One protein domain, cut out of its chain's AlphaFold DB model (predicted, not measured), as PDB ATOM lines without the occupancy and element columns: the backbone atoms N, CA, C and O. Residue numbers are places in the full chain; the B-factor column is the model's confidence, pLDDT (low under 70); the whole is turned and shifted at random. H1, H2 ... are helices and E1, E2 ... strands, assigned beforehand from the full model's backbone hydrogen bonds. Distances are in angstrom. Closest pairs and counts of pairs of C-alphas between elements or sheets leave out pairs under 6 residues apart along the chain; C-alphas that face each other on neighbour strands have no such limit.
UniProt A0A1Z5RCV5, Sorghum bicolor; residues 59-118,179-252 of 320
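This is residues 59 to 118 and 179 to 252 of the 320 residues of a protein of Sorghum bicolor (UniProt A0A1Z5RCV5). A strongly twisted sheet of four strands, with E1 and E3 in the middle, has four helices round it: H1 packs along one end of E1, H2 sits by E2, H3 slants over E1, and H4 packs beside the edge strand E4. A long stretch without a named element, residues 59 to 84, loops away from this body, and residues 70 to 75 stick out. The printed part has 134 residues, with H1, E1, E2, H2, E3, H3, E4 and H4 along the chain; the sheet is mixed, in the order E2, E1, E3, E4, and the class is mixed, helices and strands. The whole is compact, with a radius of gyration of the C-alphas of 15.1 A and spans of 45 by 35 by 24 A.

Residues 59 to 60 pair in parallel with residues 100 to 101 of E1, residues 98 to 107. H1, residues 85 to 94, is on the sheet over E1, along the strands at 3 degrees on the local plane; its closest C-alphas to E1 are Ala 92 and Val 98, 6.0 A apart. E1 and E2, residues 113 to 115, form an antiparallel hairpin, with N 114 and O 106 at 2.8 A. H2, residues 181 to 187, has Leu 181 nearest to Val 114 of E2, their C-alphas 5.6 A apart. E3, residues 193 to 198, is parallel to E1, with N 105 and O 197 at 2.8 A. H3, residues 208 to 225, has a kink of 25 degrees near residue 215 and is over E1, slantwise at 49 degrees on the local plane, at a height over the sheet of 8.9 A. With residues 218 to 225 alone it touches H2, at a shallow tilt of 16 degrees, closest at C-alphas Phe 185 and His 225, 6.1 A. E4, residues 231 to 235, is parallel to E3, with N 196 and O 232 at 2.8 A; E3, H3 and E4 make a strand-helix-strand unit, two parallel neighbour strands with a helix between, whose crossover is right-handed. H4, residues 238 to 247, touches residues 208 to 216 of H3 at a steep tilt of 53 degrees, closest at C-alphas Leu 211 and Ala 240, 6.3 A. H2, H3 and H4 are on one face of the sheet E2, E1, E3, E4, an arrangement in two layers, with helices on one face of a sheet. In H1, H2, H3 and H4 every O i to N i+4 pair is within hydrogen-bond range.

H1 begins at C-alpha 85 (247.180, 275.131, 253.470) and is 14.2 A long. E1 is 26.9 A, E2 7.0 A, H2 9.8 A, E3 15.8 A, H3 25.5 A and E4 13.5 A. H4, 14.5 A, ends at C-alpha 247 (268.613, 289.352, 243.754).

The two C-alphas farthest apart are those of Pro 72 and Asp 249, 46.8 A. Residues 119 to 178 are cut out, and C-alphas 118 and 179 are 14.3 A apart across the cut. Of the links printed whole, E3 to H3 is short and the others are tight. The mean pLDDT of the printed part is 95.9, and no printed residue is under 70.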
ATOM      1  N   ILE A  59     256.603 281.392 265.365       96.12
ATOM      2  CA  ILE A  59     256.461 280.955 263.976       96.12
ATOM      3  C   ILE A  59     255.981 279.504 263.948       96.12
ATOM      4  O   ILE A  59     256.587 278.635 264.571       96.12
ATOM      5  N   GLY A  60     254.894 279.239 263.223       96.56
ATOM      6  CA  GLY A  60     254.403 277.879 263.006       96.56
ATOM      7  C   GLY A  60     255.285 277.121 262.013       96.56
ATOM      8  O   GLY A  60     255.144 277.326 260.810       96.56
ATOM      9  N   HIS A  61     256.182 276.262 262.507       96.75
ATOM     10  CA  HIS A  61     257.079 275.425 261.695       96.75
ATOM     11  C   HIS A  61     256.278 274.457 260.813       96.75
ATOM     12  O   HIS A  61     255.509 273.647 261.337       96.75
ATOM     13  N   ARG A  62     256.416 274.556 259.485       97.56
ATOM     14  CA  ARG A  62     255.606 273.833 258.479       97.56
ATOM     15  C   ARG A  62     254.096 273.913 258.732       97.56
ATOM     16  O   ARG A  62     253.347 272.975 258.438       97.56
ATOM     17  N   GLY A  63     253.643 275.003 259.354       96.62
ATOM     18  CA  GLY A  63     252.326 275.104 259.984       96.62
ATOM     19  C   GLY A  63     252.331 274.583 261.425       96.62
ATOM     20  O   GLY A  63     252.787 275.280 262.330       96.62
ATOM     21  N   LYS A  64     251.784 273.383 261.669       93.81
ATOM     22  CA  LYS A  64     251.605 272.799 263.020       93.81
ATOM     23  C   LYS A  64     252.720 271.833 263.453       93.81
ATOM     24  O   LYS A  64     252.492 270.948 264.277       93.81
ATOM     25  N   GLY A  65     253.926 272.013 262.930       92.69
ATOM     26  CA  GLY A  65     255.094 271.200 263.247       92.69
ATOM     27  C   GLY A  65     255.301 270.019 262.300       92.69
ATOM     28  O   GLY A  65     254.464 269.685 261.462       92.69
ATOM     29  N   MET A  66     256.456 269.375 262.459       91.44
ATOM     30  CA  MET A  66     256.865 268.203 261.687       91.44
ATOM     31  C   MET A  66     256.075 266.955 262.110       91.44
ATOM     32  O   MET A  66     255.878 266.696 263.296       91.44
ATOM     33  N   ASN A  67     255.672 266.139 261.141       91.69
ATOM     34  CA  ASN A  67     255.015 264.855 261.343       91.69
ATOM     35  C   ASN A  67     256.024 263.754 261.731       91.69
ATOM     36  O   ASN A  67     257.034 263.543 261.057       91.69
ATOM     37  N   THR A  68     255.719 262.990 262.785       86.75
ATOM     38  CA  THR A  68     256.568 261.925 263.352       86.75
ATOM     39  C   THR A  68     255.962 260.534 263.151       86.75
ATOM     40  O   THR A  68     255.264 260.001 264.010       86.75
ATOM     41  N   LEU A  69     256.262 259.893 262.020       83.25
ATOM     42  CA  LEU A  69     255.585 258.657 261.582       83.25
ATOM     43  C   LEU A  69     255.977 257.373 262.331       83.25
ATOM     44  O   LEU A  69     255.395 256.321 262.088       83.25
ATOM     45  N   VAL A  70     256.960 257.438 263.232       81.19
ATOM     46  CA  VAL A  70     257.484 256.259 263.946       81.19
ATOM     47  C   VAL A  70     256.494 255.728 264.988       81.19
ATOM     48  O   VAL A  70     256.545 254.549 265.334       81.19
ATOM     49  N   SER A  71     255.588 256.571 265.491       76.44
ATOM     50  CA  SER A  71     254.673 256.160 266.555       76.44
ATOM     51  C   SER A  71     253.636 255.142 266.056       76.44
ATOM     52  O   SER A  71     252.976 255.383 265.037       76.44
ATOM     53  N   PRO A  72     253.409 254.027 266.778       71.38
ATOM     54  CA  PRO A  72     252.310 253.122 266.467       71.38
ATOM     55  C   PRO A  72     250.948 253.795 266.676       71.38
ATOM     56  O   PRO A  72     249.999 253.426 265.994       71.38
ATOM     57  N   ASP A  73     250.862 254.810 267.543       76.56
ATOM     58  CA  ASP A  73     249.651 255.597 267.760       76.56
ATOM     59  C   ASP A  73     249.496 256.666 266.656       76.56
ATOM     60  O   ASP A  73     250.273 257.630 266.634       76.56
ATOM     61  N   PRO A  74     248.481 256.569 265.771       73.44
ATOM     62  CA  PRO A  74     248.237 257.556 264.716       73.44
ATOM     63  C   PRO A  74     248.049 258.978 265.249       73.44
ATOM     64  O   PRO A  74     248.307 259.955 264.551       73.44
ATOM     65  N   ARG A  75     247.638 259.112 266.515       71.56
ATOM     66  CA  ARG A  75     247.437 260.394 267.193       71.56
ATOM     67  C   ARG A  75     248.731 261.163 267.435       71.56
ATOM     68  O   ARG A  75     248.677 262.377 267.586       71.56
ATOM     69  N   LEU A  76     249.860 260.463 267.454       76.38
ATOM     70  CA  LEU A  76     251.193 261.021 267.676       76.38
ATOM     71  C   LEU A  76     251.988 261.165 266.366       76.38
ATOM     72  O   LEU A  76     253.153 261.548 266.400       76.38
ATOM     73  N   ARG A  77     251.384 260.848 265.210       81.94
ATOM     74  CA  ARG A  77     252.037 260.968 263.893       81.94
ATOM     75  C   ARG A  77     251.960 262.370 263.296       81.94
ATOM     76  O   ARG A  77     252.767 262.707 262.436       81.94
ATOM     77  N   GLY A  78     251.016 263.175 263.767       82.81
ATOM     78  CA  GLY A  78     250.729 264.515 263.267       82.81
ATOM     79  C   GLY A  78     249.224 264.751 263.208       82.81
ATOM     80  O   GLY A  78     248.467 263.904 262.731       82.81
ATOM     81  N   ASP A  79     248.790 265.900 263.720       87.38
ATOM     82  CA  ASP A  79     247.380 266.305 263.706       87.38
ATOM     83  C   ASP A  79     246.916 266.653 262.284       87.38
ATOM     84  O   ASP A  79     245.854 266.235 261.832       87.38
ATOM     85  N   VAL A  80     247.780 267.343 261.544       93.38
ATOM     86  CA  VAL A  80     247.589 267.728 260.148       93.38
ATOM     87  C   VAL A  80     248.884 267.496 259.376       93.38
ATOM     88  O   VAL A  80     249.975 267.600 259.950       93.38
ATOM     89  N   ARG A  81     248.778 267.156 258.086       95.00
ATOM     90  CA  ARG A  81     249.945 267.023 257.204       95.00
ATOM     91  C   ARG A  81     250.714 268.340 257.178       95.00
ATOM     92  O   ARG A  81     250.143 269.379 256.854       95.00
ATOM     93  N   GLU A  82     251.992 268.287 257.533       96.69
ATOM     94  CA  GLU A  82     252.875 269.457 257.498       96.69
ATOM     95  C   GLU A  82     252.936 270.048 256.077       96.69
ATOM     96  O   GLU A  82     252.705 269.331 255.103       96.69
ATOM     97  N   ASN A  83     253.286 271.330 255.944       98.38
ATOM     98  CA  ASN A  83     253.475 271.964 254.633       98.38
ATOM     99  C   ASN A  83     252.203 271.974 253.748       98.38
ATOM    100  O   ASN A  83     252.258 271.822 252.529       98.38
ATOM    101  N   THR A  84     251.035 272.178 254.366       98.12
ATOM    102  CA  THR A  84     249.735 272.275 253.679       98.12
ATOM    103  C   THR A  84     248.970 273.536 254.067       98.12
ATOM    104  O   THR A  84     249.158 274.083 255.157       98.12
ATOM    105  N   LEU A  85     248.048 273.979 253.201       98.31
ATOM    106  CA  LEU A  85     247.180 275.131 253.470       98.31
ATOM    107  C   LEU A  85     246.413 274.976 254.785       98.31
ATOM    108  O   LEU A  85     246.309 275.940 255.549       98.31
ATOM    109  N   ARG A  86     245.904 273.773 255.069       97.69
ATOM    110  CA  ARG A  86     245.272 273.465 256.351       97.69
ATOM    111  C   ARG A  86     246.236 273.661 257.518       97.69
ATOM    112  O   ARG A  86     245.898 274.390 258.441       97.69
ATOM    113  N   ALA A  87     247.447 273.099 257.467       97.81
ATOM    114  CA  ALA A  87     248.414 273.238 258.558       97.81
ATOM    115  C   ALA A  87     248.783 274.699 258.847       97.81
ATOM    116  O   ALA A  87     248.898 275.089 260.011       97.81
ATOM    117  N   PHE A  88     248.935 275.519 257.807       98.50
ATOM    118  CA  PHE A  88     249.235 276.942 257.956       98.50
ATOM    119  C   PHE A  88     248.080 277.719 258.590       98.50
ATOM    120  O   PHE A  88     248.297 278.519 259.500       98.50
ATOM    121  N   ASN A  89     246.850 277.477 258.137       98.19
ATOM    122  CA  ASN A  89     245.674 278.148 258.684       98.19
ATOM    123  C   ASN A  89     245.350 277.681 260.108       98.19
ATOM    124  O   ASN A  89     245.012 278.512 260.948       98.19
ATOM    125  N   ASP A  90     245.531 276.396 260.409       97.12
ATOM    126  CA  ASP A  90     245.337 275.863 261.756       97.12
ATOM    127  C   ASP A  90     246.374 276.443 262.735       97.12
ATOM    128  O   ASP A  90     246.021 276.810 263.854       97.12
ATOM    129  N   ALA A  91     247.637 276.601 262.317       96.19
ATOM    130  CA  ALA A  91     248.662 277.285 263.115       96.19
ATOM    131  C   ALA A  91     248.352 278.781 263.295       96.19
ATOM    132  O   ALA A  91     248.472 279.331 264.388       96.19
ATOM    133  N   ALA A  92     247.883 279.449 262.238       96.38
ATOM    134  CA  ALA A  92     247.431 280.834 262.328       96.38
ATOM    135  C   ALA A  92     246.183 280.990 263.218       96.38
ATOM    136  O   ALA A  92     245.950 282.075 263.744       96.38
ATOM    137  N   ALA A  93     245.372 279.952 263.408       96.12
ATOM    138  CA  ALA A  93     244.211 279.988 264.292       96.12
ATOM    139  C   ALA A  93     244.536 279.556 265.733       96.12
ATOM    140  O   ALA A  93     243.800 279.914 266.650       96.12
ATOM    141  N   SER A  94     245.624 278.809 265.954       92.69
ATOM    142  CA  SER A  94     245.883 278.154 267.239       92.69
ATOM    143  C   SER A  94     246.243 279.115 268.367       92.69
ATOM    144  O   SER A  94     245.933 278.833 269.522       92.69
ATOM    145  N   HIS A  95     246.926 280.223 268.066       89.12
ATOM    146  CA  HIS A  95     247.303 281.201 269.085       89.12
ATOM    147  C   HIS A  95     247.550 282.604 268.495       89.12
ATOM    148  O   HIS A  95     248.201 282.724 267.451       89.12
ATOM    149  N   PRO A  96     247.126 283.696 269.167       88.56
ATOM    150  CA  PRO A  96     247.375 285.064 268.701       88.56
ATOM    151  C   PRO A  96     248.861 285.406 268.519       88.56
ATOM    152  O   PRO A  96     249.199 286.168 267.616       88.56
ATOM    153  N   ALA A  97     249.742 284.807 269.331       90.88
ATOM    154  CA  ALA A  97     251.194 285.022 269.268       90.88
ATOM    155  C   ALA A  97     251.872 284.418 268.023       90.88
ATOM    156  O   ALA A  97     252.999 284.803 267.711       90.88
ATOM    157  N   VAL A  98     251.207 283.499 267.306       94.44
ATOM    158  CA  VAL A  98     251.696 283.022 266.006       94.44
ATOM    159  C   VAL A  98     251.580 284.178 265.022       94.44
ATOM    160  O   VAL A  98     250.478 284.559 264.618       94.44
ATOM    161  N   ALA A  99     252.728 284.757 264.689       96.00
ATOM    162  CA  ALA A  99     252.848 285.923 263.823       96.00
ATOM    163  C   ALA A  99     253.316 285.544 262.417       96.00
ATOM    164  O   ALA A  99     253.051 286.282 261.472       96.00
ATOM    165  N   TYR A 100     253.975 284.395 262.273       98.06
ATOM    166  CA  TYR A 100     254.409 283.850 260.992       98.06
ATOM    167  C   TYR A 100     254.075 282.361 260.907       98.06
ATOM    168  O   TYR A 100     253.947 281.679 261.924       98.06
ATOM    169  N   VAL A 101     253.994 281.848 259.687       98.50
ATOM    170  CA  VAL A 101     254.149 280.417 259.407       98.50
ATOM    171  C   VAL A 101     255.400 280.223 258.566       98.50
ATOM    172  O   VAL A 101     255.733 281.069 257.737       98.50
ATOM    173  N   GLU A 102     256.106 279.136 258.821       98.69
ATOM    174  CA  GLU A 102     257.268 278.712 258.053       98.69
ATOM    175  C   GLU A 102     256.870 277.543 257.151       98.69
ATOM    176  O   GLU A 102     255.967 276.771 257.497       98.69
ATOM    177  N   PHE A 103     257.492 277.469 255.976       98.81
ATOM    178  CA  PHE A 103     257.359 276.345 255.061       98.81
ATOM    179  C   PHE A 103     258.535 276.233 254.092       98.81
ATOM    180  O   PHE A 103     259.164 277.225 253.713       98.81
ATOM    181  N   ASP A 104     258.720 275.010 253.605       98.88
ATOM    182  CA  ASP A 104     259.788 274.626 252.693       98.88
ATOM    183  C   ASP A 104     259.371 274.788 251.233       98.88
ATOM    184  O   ASP A 104     258.363 274.226 250.797       98.88
ATOM    185  N   VAL A 105     260.179 275.503 250.456       98.94
ATOM    186  CA  VAL A 105     259.980 275.701 249.022       98.94
ATOM    187  C   VAL A 105     261.062 274.984 248.233       98.94
ATOM    188  O   VAL A 105     262.252 275.261 248.387       98.94
ATOM    189  N   GLN A 106     260.623 274.115 247.326       98.81
ATOM    190  CA  GLN A 106     261.430 273.540 246.249       98.81
ATOM    191  C   GLN A 106     260.855 273.988 244.899       98.81
ATOM    192  O   GLN A 106     259.717 274.450 244.828       98.81
ATOM    193  N   VAL A 107     261.624 273.866 243.818       98.88
ATOM    194  CA  VAL A 107     261.162 274.195 242.459       98.88
ATOM    195  C   VAL A 107     261.166 272.926 241.615       98.88
ATOM    196  O   VAL A 107     262.174 272.222 241.560       98.88
ATOM    197  N   THR A 108     260.025 272.619 241.002       98.81
ATOM    198  CA  THR A 108     259.853 271.485 240.083       98.81
ATOM    199  C   THR A 108     260.650 271.689 238.795       98.81
ATOM    200  O   THR A 108     261.095 272.796 238.480       98.81
ATOM    201  N   LYS A 109     260.815 270.621 238.013       98.44
ATOM    202  CA  LYS A 109     261.569 270.609 236.754       98.44
ATOM    203  C   LYS A 109     261.058 271.636 235.738       98.44
ATOM    204  O   LYS A 109     261.846 272.234 235.009       98.44
ATOM    205  N   ASP A 110     259.749 271.849 235.711       98.50
ATOM    206  CA  ASP A 110     259.051 272.831 234.877       98.50
ATOM    207  C   ASP A 110     259.008 274.245 235.493       98.50
ATOM    208  O   ASP A 110     258.328 275.132 234.976       98.50
ATOM    209  N   GLY A 111     259.770 274.494 236.565       98.44
ATOM    210  CA  GLY A 111     259.997 275.826 237.120       98.44
ATOM    211  C   GLY A 111     258.911 276.319 238.079       98.44
ATOM    212  O   GLY A 111     258.802 277.528 238.292       98.44
ATOM    213  N   CYS A 112     258.110 275.425 238.667       98.88
ATOM    214  CA  CYS A 112     257.029 275.799 239.577       98.88
ATOM    215  C   CYS A 112     257.458 275.670 241.054       98.88
ATOM    216  O   CYS A 112     257.821 274.581 241.500       98.88
ATOM    217  N   PRO A 113     257.386 276.749 241.860       98.88
ATOM    218  CA  PRO A 113     257.639 276.664 243.295       98.88
ATOM    219  C   PRO A 113     256.540 275.883 244.034       98.88
ATOM    220  O   PRO A 113     255.370 276.290 244.057       98.88
ATOM    221  N   VAL A 114     256.927 274.785 244.675       98.94
ATOM    222  CA  VAL A 114     256.064 273.854 245.413       98.94
ATOM    223  C   VAL A 114     256.445 273.778 246.885       98.94
ATOM    224  O   VAL A 114     257.590 274.039 247.252       98.94
ATOM    225  N   ILE A 115     255.473 273.424 247.725       98.88
ATOM    226  CA  ILE A 115     255.632 273.400 249.179       98.88
ATOM    227  C   ILE A 115     255.882 271.973 249.657       98.88
ATOM    228  O   ILE A 115     254.963 271.150 249.677       98.88
ATOM    229  N   PHE A 116     257.135 271.657 249.990       98.56
ATOM    230  CA  PHE A 116     257.538 270.314 250.404       98.56
ATOM    231  C   PHE A 116     258.946 270.284 251.015       98.56
ATOM    232  O   PHE A 116     259.885 270.839 250.447       98.56
ATOM    233  N   HIS A 117     259.113 269.567 252.130       97.94
ATOM    234  CA  HIS A 117     260.384 269.519 252.867       97.94
ATOM    235  C   HIS A 117     261.396 268.504 252.320       97.94
ATOM    236  O   HIS A 117     262.572 268.817 252.143       97.94
ATOM    237  N   ASP A 118     260.973 267.248 252.134       97.62
ATOM    238  CA  ASP A 118     261.913 266.163 251.847       97.62
ATOM    239  C   ASP A 118     262.414 266.266 250.399       97.62
ATOM    240  O   ASP A 118     261.658 266.612 249.492       97.62
ATOM    241  N   CYS A 179     250.462 271.620 247.663       98.56
ATOM    242  CA  CYS A 179     250.212 272.976 247.199       98.56
ATOM    243  C   CYS A 179     251.453 273.661 246.628       98.56
ATOM    244  O   CYS A 179     252.596 273.293 246.906       98.56
ATOM    245  N   THR A 180     251.198 274.669 245.800       98.88
ATOM    246  CA  THR A 180     252.218 275.576 245.263       98.88
ATOM    247  C   THR A 180     252.412 276.783 246.170       98.88
ATOM    248  O   THR A 180     251.517 277.165 246.928       98.88
ATOM    249  N   LEU A 181     253.542 277.473 246.024       98.88
ATOM    250  CA  LEU A 181     253.773 278.739 246.720       98.88
ATOM    251  C   LEU A 181     252.703 279.790 246.387       98.88
ATOM    252  O   LEU A 181     252.247 280.525 247.262       98.88
ATOM    253  N   ARG A 182     252.245 279.827 245.131       98.75
ATOM    254  CA  ARG A 182     251.162 280.718 244.697       98.75
ATOM    255  C   ARG A 182     249.868 280.443 245.461       98.75
ATOM    256  O   ARG A 182     249.177 281.375 245.864       98.75
ATOM    257  N   GLU A 183     249.526 279.175 245.658       98.75
ATOM    258  CA  GLU A 183     248.345 278.797 246.433       98.75
ATOM    259  C   GLU A 183     248.488 279.169 247.907       98.75
ATOM    260  O   GLU A 183     247.513 279.631 248.491       98.75
ATOM    261  N   VAL A 184     249.683 279.055 248.494       98.81
ATOM    262  CA  VAL A 184     249.945 279.511 249.871       98.81
ATOM    263  C   VAL A 184     249.665 281.001 250.040       98.81
ATOM    264  O   VAL A 184     248.974 281.388 250.986       98.81
ATOM    265  N   PHE A 185     250.103 281.846 249.102       98.75
ATOM    266  CA  PHE A 185     249.813 283.283 249.156       98.75
ATOM    267  C   PHE A 185     248.314 283.606 249.144       98.75
ATOM    268  O   PHE A 185     247.885 284.524 249.849       98.75
ATOM    269  N   HIS A 186     247.519 282.850 248.383       98.25
ATOM    270  CA  HIS A 186     246.072 283.057 248.289       98.25
ATOM    271  C   HIS A 186     245.277 282.376 249.411       98.25
ATOM    272  O   HIS A 186     244.227 282.879 249.802       98.25
ATOM    273  N   GLY A 187     245.746 281.226 249.895       98.06
ATOM    274  CA  GLY A 187     244.986 280.339 250.772       98.06
ATOM    275  C   GLY A 187     245.270 280.511 252.261       98.06
ATOM    276  O   GLY A 187     244.444 280.105 253.076       98.06
ATOM    277  N   VAL A 188     246.408 281.096 252.648       98.50
ATOM    278  CA  VAL A 188     246.743 281.294 254.066       98.50
ATOM    279  C   VAL A 188     246.233 282.638 254.575       98.50
ATOM    280  O   VAL A 188     246.379 283.674 253.923       98.50
ATOM    281  N   HIS A 189     245.683 282.646 255.787       97.19
ATOM    282  CA  HIS A 189     245.141 283.829 256.447       97.19
ATOM    283  C   HIS A 189     246.112 285.030 256.426       97.19
ATOM    284  O   HIS A 189     247.296 284.898 256.740       97.19
ATOM    285  N   ARG A 190     245.622 286.235 256.085       96.19
ATOM    286  CA  ARG A 190     246.459 287.446 255.884       96.19
ATOM    287  C   ARG A 190     247.128 287.992 257.150       96.19
ATOM    288  O   ARG A 190     248.045 288.794 257.043       96.19
ATOM    289  N   ARG A 191     246.670 287.565 258.332       95.75
ATOM    290  CA  ARG A 191     247.206 287.988 259.643       95.75
ATOM    291  C   ARG A 191     248.665 287.582 259.860       95.75
ATOM    292  O   ARG A 191     249.366 288.295 260.565       95.75
ATOM    293  N   VAL A 192     249.089 286.442 259.317       97.94
ATOM    294  CA  VAL A 192     250.440 285.908 259.546       97.94
ATOM    295  C   VAL A 192     251.383 286.280 258.402       97.94
ATOM    296  O   VAL A 192     250.987 286.272 257.237       97.94
ATOM    297  N   GLY A 193     252.635 286.597 258.713       98.56
ATOM    298  CA  GLY A 193     253.710 286.660 257.723       98.56
ATOM    299  C   GLY A 193     254.193 285.266 257.317       98.56
ATOM    300  O   GLY A 193     253.751 284.260 257.879       98.56
ATOM    301  N   PHE A 194     255.117 285.202 256.360       98.88
ATOM    302  CA  PHE A 194     255.754 283.951 255.940       98.88
ATOM    303  C   PHE A 194     257.254 283.957 256.208       98.88
ATOM    304  O   PHE A 194     257.926 284.945 255.923       98.88
ATOM    305  N   ASN A 195     257.768 282.836 256.709       98.81
ATOM    306  CA  ASN A 195     259.170 282.473 256.561       98.81
ATOM    307  C   ASN A 195     259.277 281.430 255.440       98.81
ATOM    308  O   ASN A 195     258.783 280.317 255.582       98.81
ATOM    309  N   VAL A 196     259.863 281.824 254.316       98.94
ATOM    310  CA  VAL A 196     260.008 281.011 253.110       98.94
ATOM    311  C   VAL A 196     261.378 280.341 253.159       98.94
ATOM    312  O   VAL A 196     262.386 280.973 252.827       98.94
ATOM    313  N   GLU A 197     261.422 279.078 253.582       98.88
ATOM    314  CA  GLU A 197     262.652 278.291 253.563       98.88
ATOM    315  C   GLU A 197     262.952 277.820 252.133       98.88
ATOM    316  O   GLU A 197     262.220 277.035 251.540       98.88
ATOM    317  N   LEU A 198     264.048 278.307 251.558       98.88
ATOM    318  CA  LEU A 198     264.564 277.885 250.261       98.88
ATOM    319  C   LEU A 198     265.323 276.572 250.450       98.88
ATOM    320  O   LEU A 198     266.458 276.562 250.949       98.88
ATOM    321  N   LYS A 199     264.680 275.470 250.066       98.44
ATOM    322  CA  LYS A 199     265.162 274.118 250.316       98.44
ATOM    323  C   LYS A 199     265.961 273.597 249.124       98.44
ATOM    324  O   LYS A 199     265.470 273.536 248.000       98.44
ATOM    325  N   PHE A 200     267.184 273.156 249.406       98.31
ATOM    326  CA  PHE A 200     268.076 272.522 248.438       98.31
ATOM    327  C   PHE A 200     268.498 271.139 248.937       98.31
ATOM    328  O   PHE A 200     268.555 270.890 250.149       98.31
ATOM    329  N   ASP A 201     268.752 270.228 248.001       97.12
ATOM    330  CA  ASP A 201     269.326 268.918 248.306       97.12
ATOM    331  C   ASP A 201     270.841 269.012 248.518       97.12
ATOM    332  O   ASP A 201     271.558 269.407 247.605       97.12
ATOM    333  N   ASP A 202     271.313 268.599 249.693       94.31
ATOM    334  CA  ASP A 202     272.731 268.570 250.057       94.31
ATOM    335  C   ASP A 202     273.553 267.557 249.232       94.31
ATOM    336  O   ASP A 202     274.771 267.699 249.143       94.31
ATOM    337  N   ASP A 203     272.905 266.570 248.599       94.75
ATOM    338  CA  ASP A 203     273.560 265.578 247.732       94.75
ATOM    339  C   ASP A 203     273.789 266.089 246.295       94.75
ATOM    340  O   ASP A 203     274.367 265.384 245.462       94.75
ATOM    341  N   LEU A 204     273.327 267.303 245.975       96.00
ATOM    342  CA  LEU A 204     273.500 267.929 244.666       96.00
ATOM    343  C   LEU A 204     274.487 269.095 244.729       96.00
ATOM    344  O   LEU A 204     274.526 269.872 245.680       96.00
ATOM    345  N   VAL A 205     275.256 269.254 243.652       95.06
ATOM    346  CA  VAL A 205     276.109 270.428 243.444       95.06
ATOM    347  C   VAL A 205     275.349 271.423 242.580       95.06
ATOM    348  O   VAL A 205     274.967 271.107 241.453       95.06
ATOM    349  N   TYR A 206     275.152 272.631 243.098       97.06
ATOM    350  CA  TYR A 206     274.496 273.710 242.368       97.06
ATOM    351  C   TYR A 206     275.530 274.697 241.842       97.06
ATOM    352  O   TYR A 206     276.465 275.073 242.549       97.06
ATOM    353  N   THR A 207     275.350 275.127 240.597       98.00
ATOM    354  CA  THR A 207     276.078 276.267 240.048       98.00
ATOM    355  C   THR A 207     275.353 277.554 240.428       98.00
ATOM    356  O   THR A 207     274.168 277.539 240.763       98.00
ATOM    357  N   GLU A 208     276.040 278.692 240.347       97.81
ATOM    358  CA  GLU A 208     275.396 279.991 240.574       97.81
ATOM    359  C   GLU A 208     274.222 280.220 239.605       97.81
ATOM    360  O   GLU A 208     273.168 280.689 240.031       97.81
ATOM    361  N   ASP A 209     274.352 279.809 238.339       98.12
ATOM    362  CA  ASP A 209     273.278 279.907 237.342       98.12
ATOM    363  C   ASP A 209     272.057 279.060 237.723       98.12
ATOM    364  O   ASP A 209     270.921 279.531 237.628       98.12
ATOM    365  N   SER A 210     272.263 277.817 238.186       97.94
ATOM    366  CA  SER A 210     271.140 276.956 238.568       97.94
ATOM    367  C   SER A 210     270.436 277.471 239.822       97.94
ATOM    368  O   SER A 210     269.204 277.523 239.842       97.94
ATOM    369  N   LEU A 211     271.190 277.942 240.824       98.62
ATOM    370  CA  LEU A 211     270.619 278.640 241.979       98.62
ATOM    371  C   LEU A 211     269.851 279.887 241.537       98.62
ATOM    372  O   LEU A 211     268.714 280.075 241.957       98.62
ATOM    373  N   THR A 212     270.425 280.711 240.659       98.62
ATOM    374  CA  THR A 212     269.789 281.942 240.170       98.62
ATOM    375  C   THR A 212     268.437 281.648 239.533       98.62
ATOM    376  O   THR A 212     267.448 282.276 239.909       98.62
ATOM    377  N   CYS A 213     268.358 280.662 238.635       98.50
ATOM    378  CA  CYS A 213     267.103 280.260 237.995       98.50
ATOM    379  C   CYS A 213     266.042 279.817 239.017       98.50
ATOM    380  O   CYS A 213     264.896 280.268 238.956       98.50
ATOM    381  N   ILE A 214     266.423 278.975 239.985       98.81
ATOM    382  CA  ILE A 214     265.524 278.493 241.047       98.81
ATOM    383  C   ILE A 214     265.016 279.667 241.891       98.81
ATOM    384  O   ILE A 214     263.811 279.824 242.098       98.81
ATOM    385  N   LEU A 215     265.923 280.530 242.351       98.94
ATOM    386  CA  LEU A 215     265.590 281.680 243.187       98.94
ATOM    387  C   LEU A 215     264.717 282.694 242.444       98.94
ATOM    388  O   LEU A 215     263.791 283.242 243.036       98.94
ATOM    389  N   GLN A 216     264.959 282.921 241.152       98.81
ATOM    390  CA  GLN A 216     264.125 283.791 240.322       98.81
ATOM    391  C   GLN A 216     262.701 283.248 240.159       98.81
ATOM    392  O   GLN A 216     261.754 284.036 240.209       98.81
ATOM    393  N   ALA A 217     262.518 281.929 240.027       98.88
ATOM    394  CA  ALA A 217     261.188 281.320 239.981       98.88
ATOM    395  C   ALA A 217     260.407 281.566 241.284       98.88
ATOM    396  O   ALA A 217     259.244 281.980 241.248       98.88
ATOM    397  N   VAL A 218     261.059 281.388 242.439       98.94
ATOM    398  CA  VAL A 218     260.464 281.688 243.752       98.94
ATOM    399  C   VAL A 218     260.171 283.185 243.892       98.94
ATOM    400  O   VAL A 218     259.050 283.562 244.236       98.94
ATOM    401  N   LEU A 219     261.143 284.050 243.579       98.81
ATOM    402  CA  LEU A 219     261.000 285.504 243.674       98.81
ATOM    403  C   LEU A 219     259.864 286.034 242.817       98.81
ATOM    404  O   LEU A 219     259.130 286.899 243.281       98.81
ATOM    405  N   LYS A 220     259.698 285.514 241.599       98.81
ATOM    406  CA  LYS A 220     258.600 285.902 240.720       98.81
ATOM    407  C   LYS A 220     257.255 285.722 241.424       98.81
ATOM    408  O   LYS A 220     256.497 286.679 241.542       98.81
ATOM    409  N   VAL A 221     257.003 284.535 241.981       98.88
ATOM    410  CA  VAL A 221     255.760 284.251 242.716       98.88
ATOM    411  C   VAL A 221     255.624 285.152 243.946       98.88
ATOM    412  O   VAL A 221     254.550 285.700 244.188       98.88
ATOM    413  N   VAL A 222     256.698 285.346 244.719       98.81
ATOM    414  CA  VAL A 222     256.666 286.196 245.922       98.81
ATOM    415  C   VAL A 222     256.361 287.654 245.570       98.81
ATOM    416  O   VAL A 222     255.519 288.274 246.214       98.81
ATOM    417  N   LEU A 223     257.014 288.223 244.559       98.19
ATOM    418  CA  LEU A 223     256.818 289.619 244.162       98.19
ATOM    419  C   LEU A 223     255.427 289.854 243.561       98.19
ATOM    420  O   LEU A 223     254.826 290.891 243.833       98.19
ATOM    421  N   GLU A 224     254.900 288.889 242.806       98.56
ATOM    422  CA  GLU A 224     253.561 288.961 242.213       98.56
ATOM    423  C   GLU A 224     252.436 288.810 243.256       98.56
ATOM    424  O   GLU A 224     251.388 289.441 243.115       98.56
ATOM    425  N   HIS A 225     252.632 288.004 244.310       98.62
ATOM    426  CA  HIS A 225     251.538 287.585 245.199       98.62
ATOM    427  C   HIS A 225     251.645 288.029 246.667       98.62
ATOM    428  O   HIS A 225     250.644 287.963 247.384       98.62
ATOM    429  N   ALA A 226     252.799 288.504 247.147       97.62
ATOM    430  CA  ALA A 226     252.948 288.875 248.560       97.62
ATOM    431  C   ALA A 226     252.141 290.121 248.955       97.62
ATOM    432  O   ALA A 226     251.648 290.196 250.082       97.62
ATOM    433  N   GLY A 227     252.002 291.100 248.051       96.38
ATOM    434  CA  GLY A 227     251.455 292.417 248.386       96.38
ATOM    435  C   GLY A 227     252.203 293.036 249.575       96.38
ATOM    436  O   GLY A 227     253.426 293.200 249.524       96.38
ATOM    437  N   ASP A 228     251.462 293.312 250.651       96.19
ATOM    438  CA  ASP A 228     251.979 293.860 251.915       96.19
ATOM    439  C   ASP A 228     252.259 292.789 252.984       96.19
ATOM    440  O   ASP A 228     252.549 293.120 254.136       96.19
ATOM    441  N   ARG A 229     252.134 291.494 252.655       98.12
ATOM    442  CA  ARG A 229     252.414 290.421 253.618       98.12
ATOM    443  C   ARG A 229     253.897 290.473 254.027       98.12
ATOM    444  O   ARG A 229     254.751 290.491 253.142       98.12
ATOM    445  N   PRO A 230     254.225 290.436 255.331       98.12
ATOM    446  CA  PRO A 230     255.608 290.313 255.781       98.12
ATOM    447  C   PRO A 230     256.215 288.980 255.335       98.12
ATOM    448  O   PRO A 230     255.626 287.928 255.590       98.12
ATOM    449  N   ILE A 231     257.387 289.026 254.698       98.75
ATOM    450  CA  ILE A 231     258.125 287.846 254.228       98.75
ATOM    451  C   ILE A 231     259.533 287.865 254.809       98.75
ATOM    452  O   ILE A 231     260.173 288.914 254.851       98.75
ATOM    453  N   ILE A 232     260.008 286.695 255.216       98.75
ATOM    454  CA  ILE A 232     261.400 286.387 255.526       98.75
ATOM    455  C   ILE A 232     261.819 285.274 254.566       98.75
ATOM    456  O   ILE A 232     261.051 284.340 254.352       98.75
ATOM    457  N   PHE A 233     263.007 285.371 253.978       98.94
ATOM    458  CA  PHE A 233     263.636 284.228 253.315       98.94
ATOM    459  C   PHE A 233     264.614 283.561 254.269       98.94
ATOM    460  O   PHE A 233     265.376 284.256 254.941       98.94
ATOM    461  N   SER A 234     264.659 282.233 254.274       98.88
ATOM    462  CA  SER A 234     265.685 281.477 254.990       98.88
ATOM    463  C   SER A 234     266.275 280.362 254.131       98.88
ATOM    464  O   SER A 234     265.609 279.859 253.237       98.88
ATOM    465  N   SER A 235     267.529 279.968 254.358       98.81
ATOM    466  CA  SER A 235     268.101 278.765 253.725       98.81
ATOM    467  C   SER A 235     269.270 278.193 254.523       98.81
ATOM    468  O   SER A 235     270.043 278.955 255.107       98.81
ATOM    469  N   PHE A 236     269.424 276.865 254.510       98.50
ATOM    470  CA  PHE A 236     270.646 276.184 254.962       98.50
ATOM    471  C   PHE A 236     271.766 276.221 253.917       98.50
ATOM    472  O   PHE A 236     272.910 275.916 254.257       98.50
ATOM    473  N   GLN A 237     271.453 276.537 252.653       98.38
ATOM    474  CA  GLN A 237     272.433 276.580 251.571       98.38
ATOM    475  C   GLN A 237     273.103 277.975 251.575       98.38
ATOM    476  O   GLN A 237     272.421 278.982 251.349       98.38
ATOM    477  N   PRO A 238     274.422 278.060 251.844       98.50
ATOM    478  CA  PRO A 238     275.141 279.330 251.974       98.50
ATOM    479  C   PRO A 238     275.054 280.283 250.775       98.50
ATOM    480  O   PRO A 238     274.775 281.472 250.935       98.50
ATOM    481  N   ASP A 239     275.299 279.767 249.576       98.50
ATOM    482  CA  ASP A 239     275.342 280.528 248.329       98.50
ATOM    483  C   ASP A 239     273.948 281.029 247.941       98.50
ATOM    484  O   ASP A 239     273.805 282.176 247.532       98.50
ATOM    485  N   ALA A 240     272.901 280.230 248.148       98.69
ATOM    486  CA  ALA A 240     271.518 280.598 247.900       98.69
ATOM    487  C   ALA A 240     271.068 281.720 248.838       98.69
ATOM    488  O   ALA A 240     270.430 282.668 248.381       98.69
ATOM    489  N   ALA A 241     271.443 281.661 250.123       98.75
ATOM    490  CA  ALA A 241     271.165 282.726 251.086       98.75
ATOM    491  C   ALA A 241     271.858 284.047 250.696       98.75
ATOM    492  O   ALA A 241     271.253 285.117 250.764       98.75
ATOM    493  N   GLN A 242     273.105 283.996 250.225       98.56
ATOM    494  CA  GLN A 242     273.802 285.191 249.738       98.56
ATOM    495  C   GLN A 242     273.236 285.696 248.404       98.56
ATOM    496  O   GLN A 242     273.104 286.901 248.195       98.56
ATOM    497  N   LEU A 243     272.880 284.791 247.498       98.69
ATOM    498  CA  LEU A 243     272.390 285.125 246.167       98.69
ATOM    499  C   LEU A 243     270.981 285.718 246.213       98.69
ATOM    500  O   LEU A 243     270.749 286.752 245.593       98.69
ATOM    501  N   ILE A 244     270.061 285.166 247.012       98.75
ATOM    502  CA  ILE A 244     268.723 285.753 247.183       98.75
ATOM    503  C   ILE A 244     268.808 287.168 247.778       98.75
ATOM    504  O   ILE A 244     268.033 288.036 247.391       98.75
ATOM    505  N   ARG A 245     269.789 287.448 248.651       98.44
ATOM    506  CA  ARG A 245     270.054 288.803 249.170       98.44
ATOM    507  C   ARG A 245     270.579 289.773 248.106       98.44
ATOM    508  O   ARG A 245     270.361 290.975 248.234       98.44
ATOM    509  N   LYS A 246     271.273 289.279 247.076       98.12
ATOM    510  CA  LYS A 246     271.711 290.083 245.920       98.12
ATOM    511  C   LYS A 246     270.579 290.308 244.915       98.12
ATOM    512  O   LYS A 246     270.514 291.369 244.308       98.12
ATOM    513  N   LEU A 247     269.707 289.315 244.732       98.44
ATOM    514  CA  LEU A 247     268.613 289.352 243.754       98.44
ATOM    515  C   LEU A 247     267.436 290.239 244.185       98.44
ATOM    516  O   LEU A 247     266.669 290.679 243.332       98.44
ATOM    517  N   GLN A 248     267.272 290.492 245.484       97.69
ATOM    518  CA  GLN A 248     266.244 291.391 246.004       97.69
ATOM    519  C   GLN A 248     266.722 292.118 247.258       97.69
ATOM    520  O   GLN A 248     267.539 291.594 248.013       97.69
ATOM    521  N   ASP A 249     266.158 293.296 247.522       96.06
ATOM    522  CA  ASP A 249     266.468 294.089 248.707       96.06
ATOM    523  C   ASP A 249     265.290 294.343 249.664       96.06
ATOM    524  O   ASP A 249     265.522 294.781 250.796       96.06
ATOM    525  N   LYS A 250     264.061 294.010 249.243       97.81
ATOM    526  CA  LYS A 250     262.795 294.261 249.951       97.81
ATOM    527  C   LYS A 250     262.619 293.442 251.232       97.81
ATOM    528  O   LYS A 250     262.105 293.960 252.221       97.81
ATOM    529  N   TYR A 251     262.982 292.165 251.211       98.50
ATOM    530  CA  TYR A 251     262.703 291.210 252.280       98.50
ATOM    531  C   TYR A 251     263.989 290.791 253.001       98.50
ATOM    532  O   TYR A 251     265.023 290.576 252.355       98.50
ATOM    533  N   PRO A 252     263.954 290.664 254.339       98.44
ATOM    534  CA  PRO A 252     265.090 290.174 255.093       98.44
ATOM    535  C   PRO A 252     265.402 288.716 254.746       98.44
ATOM    536  O   PRO A 252     264.508 287.903 254.502       98.44
TER     537      PRO A 252